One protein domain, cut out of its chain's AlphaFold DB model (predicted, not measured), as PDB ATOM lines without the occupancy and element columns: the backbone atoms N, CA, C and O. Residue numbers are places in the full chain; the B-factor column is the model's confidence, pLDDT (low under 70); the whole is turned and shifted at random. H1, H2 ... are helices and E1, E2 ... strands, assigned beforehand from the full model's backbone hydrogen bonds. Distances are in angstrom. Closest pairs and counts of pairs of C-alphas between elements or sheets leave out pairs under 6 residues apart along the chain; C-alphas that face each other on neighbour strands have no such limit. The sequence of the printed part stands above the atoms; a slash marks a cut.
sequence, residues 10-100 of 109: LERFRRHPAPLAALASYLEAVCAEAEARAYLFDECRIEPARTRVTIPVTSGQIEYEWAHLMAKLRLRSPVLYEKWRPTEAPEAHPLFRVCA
ATOM      1  N   LEU A  10       7.354   8.383 -34.508       90.19
ATOM      2  CA  LEU A  10       7.235   8.900 -33.137       90.19
ATOM      3  C   LEU A  10       8.390   8.449 -32.237       90.19
ATOM      4  O   LEU A  10       8.641   9.071 -31.206       90.19
ATOM      5  N   GLU A  11       9.096   7.388 -32.620       90.88
ATOM      6  CA  GLU A  11      10.237   6.861 -31.882       90.88
ATOM      7  C   GLU A  11      11.351   7.909 -31.732       90.88
ATOM      8  O   GLU A  11      11.929   8.028 -30.652       90.88
ATOM      9  N   ARG A  12      11.578   8.754 -32.752       91.62
ATOM     10  CA  ARG A  12      12.582   9.834 -32.695       91.62
ATOM     11  C   ARG A  12      12.295  10.846 -31.579       91.62
ATOM     12  O   ARG A  12      13.211  11.302 -30.904       91.62
ATOM     13  N   PHE A  13      11.016  11.147 -31.343       91.38
ATOM     14  CA  PHE A  13      10.590  12.048 -30.270       91.38
ATOM     15  C   PHE A  13      10.651  11.354 -28.911       91.38
ATOM     16  O   PHE A  13      11.122  11.949 -27.951       91.38
ATOM     17  N   ARG A  14      10.229  10.084 -28.830       90.00
ATOM     18  CA  ARG A  14      10.255   9.297 -27.583       90.00
ATOM     19  C   ARG A  14      11.662   9.080 -27.035       90.00
ATOM     20  O   ARG A  14      11.823   9.020 -25.824       90.00
ATOM     21  N   ARG A  15      12.659   8.959 -27.914       90.62
ATOM     22  CA  ARG A  15      14.072   8.805 -27.536       90.62
ATOM     23  C   ARG A  15      14.736  10.116 -27.112       90.62
ATOM     24  O   ARG A  15      15.830  10.078 -26.557       90.62
ATOM     25  N   HIS A  16      14.112  11.264 -27.375       91.44
ATOM     26  CA  HIS A  16      14.667  12.555 -26.988       91.44
ATOM     27  C   HIS A  16      14.525  12.766 -25.465       91.44
ATOM     28  O   HIS A  16      13.460  12.471 -24.924       91.44
ATOM     29  N   PRO A  17      15.532  13.332 -24.762       89.81
ATOM     30  CA  PRO A  17      15.453  13.579 -23.314       89.81
ATOM     31  C   PRO A  17      14.284  14.480 -22.892       89.81
ATOM     32  O   PRO A  17      13.780  14.377 -21.778       89.81
ATOM     33  N   ALA A  18      13.841  15.355 -23.796       89.38
ATOM     34  CA  ALA A  18      12.682  16.226 -23.625       89.38
ATOM     35  C   ALA A  18      11.664  15.979 -24.759       89.38
ATOM     36  O   ALA A  18      11.656  16.726 -25.741       89.38
ATOM     37  N   PRO A  19      10.847  14.911 -24.685       89.12
ATOM     38  CA  PRO A  19       9.995  14.475 -25.796       89.12
ATOM     39  C   PRO A  19       8.855  15.458 -26.096       89.12
ATOM     40  O   PRO A  19       8.569  15.727 -27.261       89.12
ATOM     41  N   LEU A  20       8.225  16.029 -25.058       88.12
ATOM     42  CA  LEU A  20       7.141  17.007 -25.216       88.12
ATOM     43  C   LEU A  20       7.646  18.321 -25.817       88.12
ATOM     44  O   LEU A  20       7.029  18.831 -26.744       88.12
ATOM     45  N   ALA A  21       8.800  18.817 -25.360       88.31
ATOM     46  CA  ALA A  21       9.416  20.018 -25.922       88.31
ATOM     47  C   ALA A  21       9.773  19.831 -27.404       88.31
ATOM     48  O   ALA A  21       9.507  20.708 -28.218       88.31
ATOM     49  N   ALA A  22      10.317  18.668 -27.776       90.50
ATOM     50  CA  ALA A  22      10.650  18.395 -29.170       90.50
ATOM     51  C   ALA A  22       9.409  18.255 -30.060       90.50
ATOM     52  O   ALA A  22       9.417  18.712 -31.201       90.50
ATOM     53  N   LEU A  23       8.332  17.659 -29.540       89.88
ATOM     54  CA  LEU A  23       7.060  17.593 -30.252       89.88
ATOM     55  C   LEU A  23       6.433  18.985 -30.413       89.88
ATOM     56  O   LEU A  23       5.975  19.302 -31.505       89.88
ATOM     57  N   ALA A  24       6.453  19.815 -29.369       89.69
ATOM     58  CA  ALA A  24       5.989  21.198 -29.430       89.69
ATOM     59  C   ALA A  24       6.740  21.993 -30.506       89.69
ATOM     60  O   ALA A  24       6.109  22.494 -31.429       89.69
ATOM     61  N   SER A  25       8.080  21.993 -30.484       89.88
ATOM     62  CA  SER A  25       8.891  22.684 -31.500       89.88
ATOM     63  C   SER A  25       8.660  22.168 -32.925       89.88
ATOM     64  O   SER A  25       8.785  22.926 -33.883       89.88
ATOM     65  N   TYR A  26       8.347  20.878 -33.091       90.81
ATOM     66  CA  TYR A  26       7.959  20.334 -34.393       90.81
ATOM     67  C   TYR A  26       6.605  20.882 -34.851       90.81
ATOM     68  O   TYR A  26       6.446  21.291 -35.998       90.81
ATOM     69  N   LEU A  27       5.616  20.890 -33.957       90.31
ATOM     70  CA  LEU A  27       4.264  21.335 -34.279       90.31
ATOM     71  C   LEU A  27       4.182  22.848 -34.503       90.31
ATOM     72  O   LEU A  27       3.406  23.264 -35.354       90.31
ATOM     73  N   GLU A  28       4.997  23.653 -33.819       89.25
ATOM     74  CA  GLU A  28       5.077  25.105 -34.034       89.25
ATOM     75  C   GLU A  28       5.435  25.445 -35.489       89.25
ATOM     76  O   GLU A  28       4.736  26.232 -36.127       89.25
ATOM     77  N   ALA A  29       6.462  24.810 -36.068       88.31
ATOM     78  CA  ALA A  29       6.816  25.088 -37.462       88.31
ATOM     79  C   ALA A  29       5.793  24.510 -38.458       88.31
ATOM     80  O   ALA A  29       5.574  25.087 -39.522       88.31
ATOM     81  N   VAL A  30       5.127  23.400 -38.116       89.31
ATOM     82  CA  VAL A  30       4.006  22.875 -38.914       89.31
ATOM     83  C   VAL A  30       2.812  23.832 -38.891       89.31
ATOM     84  O   VAL A  30       2.162  23.992 -39.922       89.31
ATOM     85  N   CYS A  31       2.531  24.476 -37.755       88.94
ATOM     86  CA  CYS A  31       1.481  25.488 -37.630       88.94
ATOM     87  C   CYS A  31       1.786  26.697 -38.520       88.94
ATOM     88  O   CYS A  31       0.954  27.069 -39.343       88.94
ATOM     89  N   ALA A  32       3.018  27.213 -38.464       87.56
ATOM     90  CA  ALA A  32       3.457  28.308 -39.328       87.56
ATOM     91  C   ALA A  32       3.328  27.967 -40.829       87.56
ATOM     92  O   ALA A  32       2.854  28.781 -41.622       87.56
ATOM     93  N   GLU A  33       3.690  26.744 -41.233       89.19
ATOM     94  CA  GLU A  33       3.520  26.292 -42.622       89.19
ATOM     95  C   GLU A  33       2.039  26.120 -43.003       89.19
ATOM     96  O   GLU A  33       1.648  26.375 -44.144       89.19
ATOM     97  N   ALA A  34       1.198  25.679 -42.066       89.31
ATOM     98  CA  ALA A  34      -0.240  25.565 -42.275       89.31
ATOM     99  C   ALA A  34      -0.875  26.946 -42.493       89.31
ATOM    100  O   ALA A  34      -1.605  27.119 -43.470       89.31
ATOM    101  N   GLU A  35      -0.536  27.935 -41.666       88.56
ATOM    102  CA  GLU A  35      -0.974  29.328 -41.813       88.56
ATOM    103  C   GLU A  35      -0.552  29.920 -43.159       88.56
ATOM    104  O   GLU A  35      -1.386  30.475 -43.878       88.56
ATOM    105  N   ALA A  36       0.707  29.715 -43.565       88.81
ATOM    106  CA  ALA A  36       1.213  30.157 -44.866       88.81
ATOM    107  C   ALA A  36       0.436  29.551 -46.052       88.81
ATOM    108  O   ALA A  36       0.358  30.146 -47.128       88.81
ATOM    109  N   ARG A  37      -0.168  28.372 -45.857       88.50
ATOM    110  CA  ARG A  37      -1.003  27.669 -46.843       88.50
ATOM    111  C   ARG A  37      -2.506  27.880 -46.634       88.50
ATOM    112  O   ARG A  37      -3.294  27.205 -47.297       88.50
ATOM    113  N   ALA A  38      -2.904  28.779 -45.730       89.06
ATOM    114  CA  ALA A  38      -4.292  29.022 -45.332       89.06
ATOM    115  C   ALA A  38      -5.031  27.758 -44.835       89.06
ATOM    116  O   ALA A  38      -6.245  27.620 -44.998       89.06
ATOM    117  N   TYR A  39      -4.298  26.819 -44.231       87.38
ATOM    118  CA  TYR A  39      -4.862  25.656 -43.558       87.38
ATOM    119  C   TYR A  39      -5.108  25.979 -42.083       87.38
ATOM    120  O   TYR A  39      -4.211  26.444 -41.385       87.38
ATOM    121  N   LEU A  40      -6.317  25.698 -41.597       82.62
ATOM    122  CA  LEU A  40      -6.677  25.914 -40.197       82.62
ATOM    123  C   LEU A  40      -5.989  24.868 -39.315       82.62
ATOM    124  O   LEU A  40      -6.402  23.706 -39.263       82.62
ATOM    125  N   PHE A  41      -4.938  25.295 -38.626       80.00
ATOM    126  CA  PHE A  41      -4.282  24.527 -37.580       80.00
ATOM    127  C   PHE A  41      -4.719  25.065 -36.214       80.00
ATOM    128  O   PHE A  41      -4.750  26.269 -35.992       80.00
ATOM    129  N   ASP A  42      -5.098  24.171 -35.301       82.12
ATOM    130  CA  ASP A  42      -5.514  24.551 -33.949       82.12
ATOM    131  C   ASP A  42      -4.277  24.714 -33.054       82.12
ATOM    132  O   ASP A  42      -3.800  23.754 -32.437       82.12
ATOM    133  N   GLU A  43      -3.734  25.933 -33.035       79.12
ATOM    134  CA  GLU A  43      -2.553  26.316 -32.251       79.12
ATOM    135  C   GLU A  43      -2.751  26.136 -30.739       79.12
ATOM    136  O   GLU A  43      -1.793  25.821 -30.033       79.12
ATOM    137  N   CYS A  44      -3.994  26.204 -30.235       78.44
ATOM    138  CA  CYS A  44      -4.303  26.027 -28.809       78.44
ATOM    139  C   CYS A  44      -3.925  24.631 -28.291       78.44
ATOM    140  O   CYS A  44      -3.886  24.392 -27.083       78.44
ATOM    141  N   ARG A  45      -3.674  23.681 -29.199       78.56
ATOM    142  CA  ARG A  45      -3.258  22.314 -28.875       78.56
ATOM    143  C   ARG A  45      -1.744  22.156 -28.749       78.56
ATOM    144  O   ARG A  45      -1.300  21.057 -28.407       78.56
ATOM    145  N   ILE A  46      -0.967  23.198 -29.041       80.88
ATOM    146  CA  ILE A  46       0.490  23.207 -28.933       80.88
ATOM    147  C   ILE A  46       0.870  23.957 -27.655       80.88
ATOM    148  O   ILE A  46       0.604  25.145 -27.506       80.88
ATOM    149  N   GLU A  47       1.516  23.263 -26.719       76.75
ATOM    150  CA  GLU A  47       2.161  23.947 -25.599       76.75
ATOM    151  C   GLU A  47       3.418  24.677 -26.103       76.75
ATOM    152  O   GLU A  47       4.199  24.053 -26.822       76.75
ATOM    153  N   PRO A  48       3.666  25.941 -25.710       70.62
ATOM    154  CA  PRO A  48       4.840  26.677 -26.166       70.62
ATOM    155  C   PRO A  48       6.134  25.948 -25.809       70.62
ATOM    156  O   PRO A  48       6.378  25.621 -24.638       70.62
ATOM    157  N   ALA A  49       7.003  25.736 -26.796       68.56
ATOM    158  CA  ALA A  49       8.308  25.144 -26.568       68.56
ATOM    159  C   ALA A  49       9.191  26.118 -25.772       68.56
ATOM    160  O   ALA A  49       9.815  27.032 -26.303       68.56
ATOM    161  N   ARG A  50       9.290  25.909 -24.455       69.75
ATOM    162  CA  ARG A  50      10.120  26.751 -23.568       69.75
ATOM    163  C   ARG A  50      11.625  26.565 -23.775       69.75
ATOM    164  O   ARG A  50      12.425  27.295 -23.195       69.75
ATOM    165  N   THR A  51      12.035  25.559 -24.544       74.19
ATOM    166  CA  THR A  51      13.441  25.220 -24.753       74.19
ATOM    167  C   THR A  51      13.672  24.863 -26.207       74.19
ATOM    168  O   THR A  51      12.999  23.990 -26.753       74.19
ATOM    169  N   ARG A  52      14.667  25.510 -26.815       77.12
ATOM    170  CA  ARG A  52      15.125  25.175 -28.159       77.12
ATOM    171  C   ARG A  52      15.848  23.834 -28.101       77.12
ATOM    172  O   ARG A  52      16.926  23.731 -27.519       77.12
ATOM    173  N   VAL A  53      15.237  22.810 -28.676       88.62
ATOM    174  CA  VAL A  53      15.780  21.449 -28.728       88.62
ATOM    175  C   VAL A  53      16.108  21.069 -30.166       88.62
ATOM    176  O   VAL A  53      15.621  21.697 -31.102       88.62
ATOM    177  N   THR A  54      16.957  20.057 -30.343       92.50
ATOM    178  CA  THR A  54      17.260  19.488 -31.662       92.50
ATOM    179  C   THR A  54      17.271  17.970 -31.582       92.50
ATOM    180  O   THR A  54      17.685  17.402 -30.575       92.50
ATOM    181  N   ILE A  55      16.823  17.309 -32.646       94.25
ATOM    182  CA  ILE A  55      16.853  15.855 -32.784       94.25
ATOM    183  C   ILE A  55      17.846  15.512 -33.905       94.25
ATOM    184  O   ILE A  55      17.710  16.051 -35.006       94.25
ATOM    185  N   PRO A  56      18.844  14.641 -33.673       94.00
ATOM    186  CA  PRO A  56      19.677  14.147 -34.762       94.00
ATOM    187  C   PRO A  56      18.830  13.325 -35.740       94.00
ATOM    188  O   PRO A  56      17.982  12.539 -35.321       94.00
ATOM    189  N   VAL A  57      19.059  13.507 -37.036       94.94
ATOM    190  CA  VAL A  57      18.462  12.676 -38.087       94.94
ATOM    191  C   VAL A  57      19.543  12.297 -39.081       94.94
ATOM    192  O   VAL A  57      20.384  13.127 -39.429       94.94
ATOM    193  N   THR A  58      19.549  11.052 -39.534       95.81
ATOM    194  CA  THR A  58      20.542  10.620 -40.513       95.81
ATOM    195  C   THR A  58      20.250  11.177 -41.908       95.81
ATOM    196  O   THR A  58      19.091  11.367 -42.290       95.81
ATOM    197  N   SER A  59      21.298  11.418 -42.696       95.25
ATOM    198  CA  SER A  59      21.174  11.777 -44.114       95.25
ATOM    199  C   SER A  59      20.390  10.714 -44.890       95.25
ATOM    200  O   SER A  59      19.466  11.060 -45.621       95.25
ATOM    201  N   GLY A  60      20.650   9.426 -44.628       95.31
ATOM    202  CA  GLY A  60      19.913   8.322 -45.240       95.31
ATOM    203  C   GLY A  60      18.414   8.346 -44.924       95.31
ATOM    204  O   GLY A  60      17.598   8.055 -45.796       95.31
ATOM    205  N   GLN A  61      18.014   8.756 -43.715       95.88
ATOM    206  CA  GLN A  61      16.597   8.912 -43.377       95.88
ATOM    207  C   GLN A  61      15.940  10.072 -44.134       95.88
ATOM    208  O   GLN A  61      14.806   9.932 -44.596       95.88
ATOM    209  N   ILE A  62      16.633  11.204 -44.282       95.06
ATOM    210  CA  ILE A  62      16.131  12.352 -45.052       95.06
ATOM    211  C   ILE A  62      15.947  11.975 -46.523       95.06
ATOM    212  O   ILE A  62      14.882  12.217 -47.091       95.06
ATOM    213  N   GLU A  63      16.943  11.325 -47.123       94.69
ATOM    214  CA  GLU A  63      16.882  10.842 -48.507       94.69
ATOM    215  C   GLU A  63      15.740   9.836 -48.703       94.69
ATOM    216  O   GLU A  63      14.976   9.928 -49.669       94.69
ATOM    217  N   TYR A  64      15.567   8.914 -47.752       94.69
ATOM    218  CA  TYR A  64      14.477   7.945 -47.771       94.69
ATOM    219  C   TYR A  64      13.105   8.627 -47.721       94.69
ATOM    220  O   TYR A  64      12.241   8.339 -48.555       94.69
ATOM    221  N   GLU A  65      12.882   9.545 -46.776       94.31
ATOM    222  CA  GLU A  65      11.616  10.280 -46.657       94.31
ATOM    223  C   GLU A  65      11.340  11.138 -47.903       94.31
ATOM    224  O   GLU A  65      10.196  11.190 -48.372       94.31
ATOM    225  N   TRP A  66      12.382  11.740 -48.485       95.25
ATOM    226  CA  TRP A  66      12.292  12.524 -49.715       95.25
ATOM    227  C   TRP A  66      11.873  11.677 -50.913       95.25
ATOM    228  O   TRP A  66      10.899  12.008 -51.594       95.25
ATOM    229  N   ALA A  67      12.522  10.532 -51.132       94.25
ATOM    230  CA  ALA A  67      12.159   9.608 -52.203       94.25
ATOM    231  C   ALA A  67      10.698   9.138 -52.076       94.25
ATOM    232  O   ALA A  67       9.953   9.115 -53.062       94.25
ATOM    233  N   HIS A  68      10.244   8.843 -50.852       93.75
ATOM    234  CA  HIS A  68       8.848   8.486 -50.583       93.75
ATOM    235  C   HIS A  68       7.879   9.630 -50.877       93.75
ATOM    236  O   HIS A  68       6.791   9.400 -51.418       93.75
ATOM    237  N   LEU A  69       8.230  10.861 -50.500       94.31
ATOM    238  CA  LEU A  69       7.432  12.040 -50.813       94.31
ATOM    239  C   LEU A  69       7.318  12.228 -52.329       94.31
ATOM    240  O   LEU A  69       6.201  12.314 -52.836       94.31
ATOM    241  N   MET A  70       8.437  12.204 -53.051       96.06
ATOM    242  CA  MET A  70       8.469  12.382 -54.503       96.06
ATOM    243  C   MET A  70       7.673  11.300 -55.239       96.06
ATOM    244  O   MET A  70       6.893  11.620 -56.139       96.06
ATOM    245  N   ALA A  71       7.757  10.037 -54.808       95.62
ATOM    246  CA  ALA A  71       6.940   8.955 -55.356       95.62
ATOM    247  C   ALA A  71       5.430   9.201 -55.168       95.62
ATOM    248  O   ALA A  71       4.642   8.979 -56.093       95.62
ATOM    249  N   LYS A  72       5.015   9.707 -53.995       95.25
ATOM    250  CA  LYS A  72       3.614  10.072 -53.719       95.25
ATOM    251  C   LYS A  72       3.162  11.272 -54.552       95.25
ATOM    252  O   LYS A  72       2.054  11.249 -55.089       95.25
ATOM    253  N   LEU A  73       3.996  12.306 -54.667       96.62
ATOM    254  CA  LEU A  73       3.679  13.510 -55.436       96.62
ATOM    255  C   LEU A  73       3.545  13.209 -56.922       96.62
ATOM    256  O   LEU A  73       2.586  13.668 -57.529       96.62
ATOM    257  N   ARG A  74       4.408  12.356 -57.484       95.88
ATOM    258  CA  ARG A  74       4.317  11.945 -58.892       95.88
ATOM    259  C   ARG A  74       2.923  11.432 -59.273       95.88
ATOM    260  O   ARG A  74       2.464  11.676 -60.380       95.88
ATOM    261  N   LEU A  75       2.254  10.733 -58.353       95.94
ATOM    262  CA  LEU A  75       0.916  10.173 -58.570       95.94
ATOM    263  C   LEU A  75      -0.215  11.137 -58.191       95.94
ATOM    264  O   LEU A  75      -1.246  11.160 -58.855       95.94
ATOM    265  N   ARG A  76      -0.062  11.888 -57.093       96.44
ATOM    266  CA  ARG A  76      -1.157  12.677 -56.496       96.44
ATOM    267  C   ARG A  76      -1.141  14.155 -56.878       96.44
ATOM    268  O   ARG A  76      -2.165  14.816 -56.764       96.44
ATOM    269  N   SER A  77       0.012  14.686 -57.269       95.31
ATOM    270  CA  SER A  77       0.189  16.087 -57.649       95.31
ATOM    271  C   SER A  77       1.405  16.251 -58.575       95.31
ATOM    272  O   SER A  77       2.491  16.620 -58.117       95.31
ATOM    273  N   PRO A  78       1.238  16.000 -59.888       94.62
ATOM    274  CA  PRO A  78       2.314  16.152 -60.869       94.62
ATOM    275  C   PRO A  78       2.939  17.554 -60.875       94.62
ATOM    276  O   PRO A  78       4.138  17.694 -61.072       94.62
ATOM    277  N   VAL A  79       2.145  18.589 -60.581       96.31
ATOM    278  CA  VAL A  79       2.620  19.980 -60.489       96.31
ATOM    279  C   VAL A  79       3.658  20.149 -59.375       96.31
ATOM    280  O   VAL A  79       4.713  20.738 -59.599       96.31
ATOM    281  N   LEU A  80       3.390  19.618 -58.175       94.44
ATOM    282  CA  LEU A  80       4.348  19.676 -57.066       94.44
ATOM    283  C   LEU A  80       5.560  18.780 -57.318       94.44
ATOM    284  O   LEU A  80       6.671  19.143 -56.940       94.44
ATOM    285  N   TYR A  81       5.352  17.638 -57.976       96.38
ATOM    286  CA  TYR A  81       6.448  16.771 -58.388       96.38
ATOM    287  C   TYR A  81       7.421  17.505 -59.318       96.38
ATOM    288  O   TYR A  81       8.601  17.560 -58.998       96.38
ATOM    289  N   GLU A  82       6.959  18.136 -60.403       96.19
ATOM    290  CA  GLU A  82       7.854  18.876 -61.309       96.19
ATOM    291  C   GLU A  82       8.522  20.073 -60.621       96.19
ATOM    292  O   GLU A  82       9.699  20.338 -60.855       96.19
ATOM    293  N   LYS A  83       7.812  20.754 -59.709       95.44
ATOM    294  CA  LYS A  83       8.380  21.857 -58.920       95.44
ATOM    295  C   LYS A  83       9.566  21.414 -58.053       95.44
ATOM    296  O   LYS A  83      10.522  22.170 -57.917       95.44
ATOM    297  N   TRP A  84       9.489  20.237 -57.432       95.12
ATOM    298  CA  TRP A  84      10.488  19.760 -56.461       95.12
ATOM    299  C   TRP A  84      11.468  18.730 -57.018       95.12
ATOM    300  O   TRP A  84      12.481  18.444 -56.393       95.12
ATOM    301  N   ARG A  85      11.221  18.210 -58.219       94.06
ATOM    302  CA  ARG A  85      12.132  17.320 -58.940       94.06
ATOM    303  C   ARG A  85      13.578  17.831 -59.059       94.06
ATOM    304  O   ARG A  85      14.459  16.983 -58.953       94.06
ATOM    305  N   PRO A  86      13.866  19.132 -59.273       95.19
ATOM    306  CA  PRO A  86      15.251  19.608 -59.330       95.19
ATOM    307  C   PRO A  86      15.924  19.741 -57.950       95.19
ATOM    308  O   PRO A  86      17.106  20.058 -57.890       95.19
ATOM    309  N   THR A  87      15.207  19.534 -56.840       93.69
ATOM    310  CA  THR A  87      15.781  19.605 -55.492       93.69
ATOM    311  C   THR A  87      16.550  18.323 -55.176       93.69
ATOM    312  O   THR A  87      15.956  17.278 -54.906       93.69
ATOM    313  N   GLU A  88      17.879  18.423 -55.186       85.62
ATOM    314  CA  GLU A  88      18.782  17.314 -54.850       85.62
ATOM    315  C   GLU A  88      18.841  17.047 -53.341       85.62
ATOM    316  O   GLU A  88      18.791  15.897 -52.914       85.62
ATOM    317  N   ALA A  89      18.892  18.110 -52.533       86.00
ATOM    318  CA  ALA A  89      18.966  18.030 -51.078       86.00
ATOM    319  C   ALA A  89      17.820  18.839 -50.449       86.00
ATOM    320  O   ALA A  89      17.849  20.071 -50.501       86.00
ATOM    321  N   PRO A  90      16.790  18.186 -49.880       90.62
ATOM    322  CA  PRO A  90      15.715  18.904 -49.214       90.62
ATOM    323  C   PRO A  90      16.208  19.515 -47.901       90.62
ATOM    324  O   PRO A  90      16.957  18.894 -47.141       90.62
ATOM    325  N   GLU A  91      15.735  20.720 -47.604       89.81
ATOM    326  CA  GLU A  91      15.963  21.329 -46.299       89.81
ATOM    327  C   GLU A  91      15.191  20.560 -45.224       89.81
ATOM    328  O   GLU A  91      13.975  20.360 -45.306       89.81
ATOM    329  N   ALA A  92      15.916  20.105 -44.204       92.38
ATOM    330  CA  ALA A  92      15.303  19.471 -43.054       92.38
ATOM    331  C   ALA A  92      14.591  20.518 -42.188       92.38
ATOM    332  O   ALA A  92      14.999  21.675 -42.094       92.38
ATOM    333  N   HIS A  93      13.542  20.082 -41.495       90.56
ATOM    334  CA  HIS A  93      12.875  20.901 -40.490       90.56
ATOM    335  C   HIS A  93      13.901  21.441 -39.463       90.56
ATOM    336  O   HIS A  93      14.751  20.661 -39.037       90.56
ATOM    337  N   PRO A  94      13.805  22.700 -38.976       89.69
ATOM    338  CA  PRO A  94      14.808  23.313 -38.084       89.69
ATOM    339  C   PRO A  94      15.099  22.552 -36.780       89.69
ATOM    340  O   PRO A  94      16.168  22.688 -36.190       89.69
ATOM    341  N   LEU A  95      14.137  21.750 -36.317       92.62
ATOM    342  CA  LEU A  95      14.304  20.806 -35.203       92.62
ATOM    343  C   LEU A  95      15.372  19.736 -35.478       92.62
ATOM    344  O   LEU A  95      15.954  19.195 -34.542       92.62
ATOM    345  N   PHE A  96      15.598  19.374 -36.735       93.94
ATOM    346  CA  PHE A  96      16.470  18.273 -37.097       93.94
ATOM    347  C   PHE A  96      17.892  18.746 -37.380       93.94
ATOM    348  O   PHE A  96      18.126  19.634 -38.196       93.94
ATOM    349  N   ARG A  97      18.858  18.087 -36.738       94.69
ATOM    350  CA  ARG A  97      20.277  18.225 -37.063       94.69
ATOM    351  C   ARG A  97      20.699  17.035 -37.913       94.69
ATOM    352  O   ARG A  97      20.831  15.931 -37.387       94.69
ATOM    353  N   VAL A  98      20.916  17.266 -39.204       94.94
ATOM    354  CA  VAL A  98      21.338  16.207 -40.127       94.94
ATOM    355  C   VAL A  98      22.748  15.731 -39.766       94.94
ATOM    356  O   VAL A  98      23.663  16.538 -39.599       94.94
ATOM    357  N   CYS A  99      22.924  14.422 -39.627       95.25
ATOM    358  CA  CYS A  99      24.213  13.765 -39.441       95.25
ATOM    359  C   CYS A  99      24.393  12.637 -40.459       95.25
ATOM    360  O   CYS A  99      23.419  12.048 -40.917       95.25
ATOM    361  N   ALA A 100      25.637  12.312 -40.812       96.06
ATOM    362  CA  ALA A 100      25.903  11.185 -41.700       96.06
ATOM    363  C   ALA A 100      25.402   9.871 -41.074       96.06
ATOM    364  O   ALA A 100      25.636   9.619 -39.889       96.06
TER     365      ALA A 100
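This is residues 10 to 100 of the 109 residues of the protein "DNA lyase" of Limnobacter sp (UniProt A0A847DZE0). Two long helices, H2 and H3, stand apart as arms of an open, flat frame, with a small parallel sheet, E1 and E2, near where both begin. The printed part has 91 residues, mostly helix, in order H1 H2 E1 H3 H4 E2; it is only just loose, close to compact, with radius of gyration of the C-alphas 14.8 A and spans 39 by 35 by 17 A.

E1, residues 55 to 58, and E2, 96 to 99, are parallel; N 97 and O 55 are 2.9 A apart. H3, 59 to 76, and H4, 78 to 84, form a hairpin and, between E1 and E2, a strand-helix-strand unit with right-handed crossover. H1, 10 to 14, and H2, 19 to 36, touch only at the corner. Every O i to N i+4 pair is within hydrogen-bond range in H1 and H4, 13 of 14 in H2 and in H3.

C-alpha 10 is at (7.235, 8.900, -33.137), C-alpha 99 at (24.213, 13.765, -39.441).

The printed part has no cut; links H2 to E1 and H4 to E2 are long; residues 49 to 50 have pLDDT under 70.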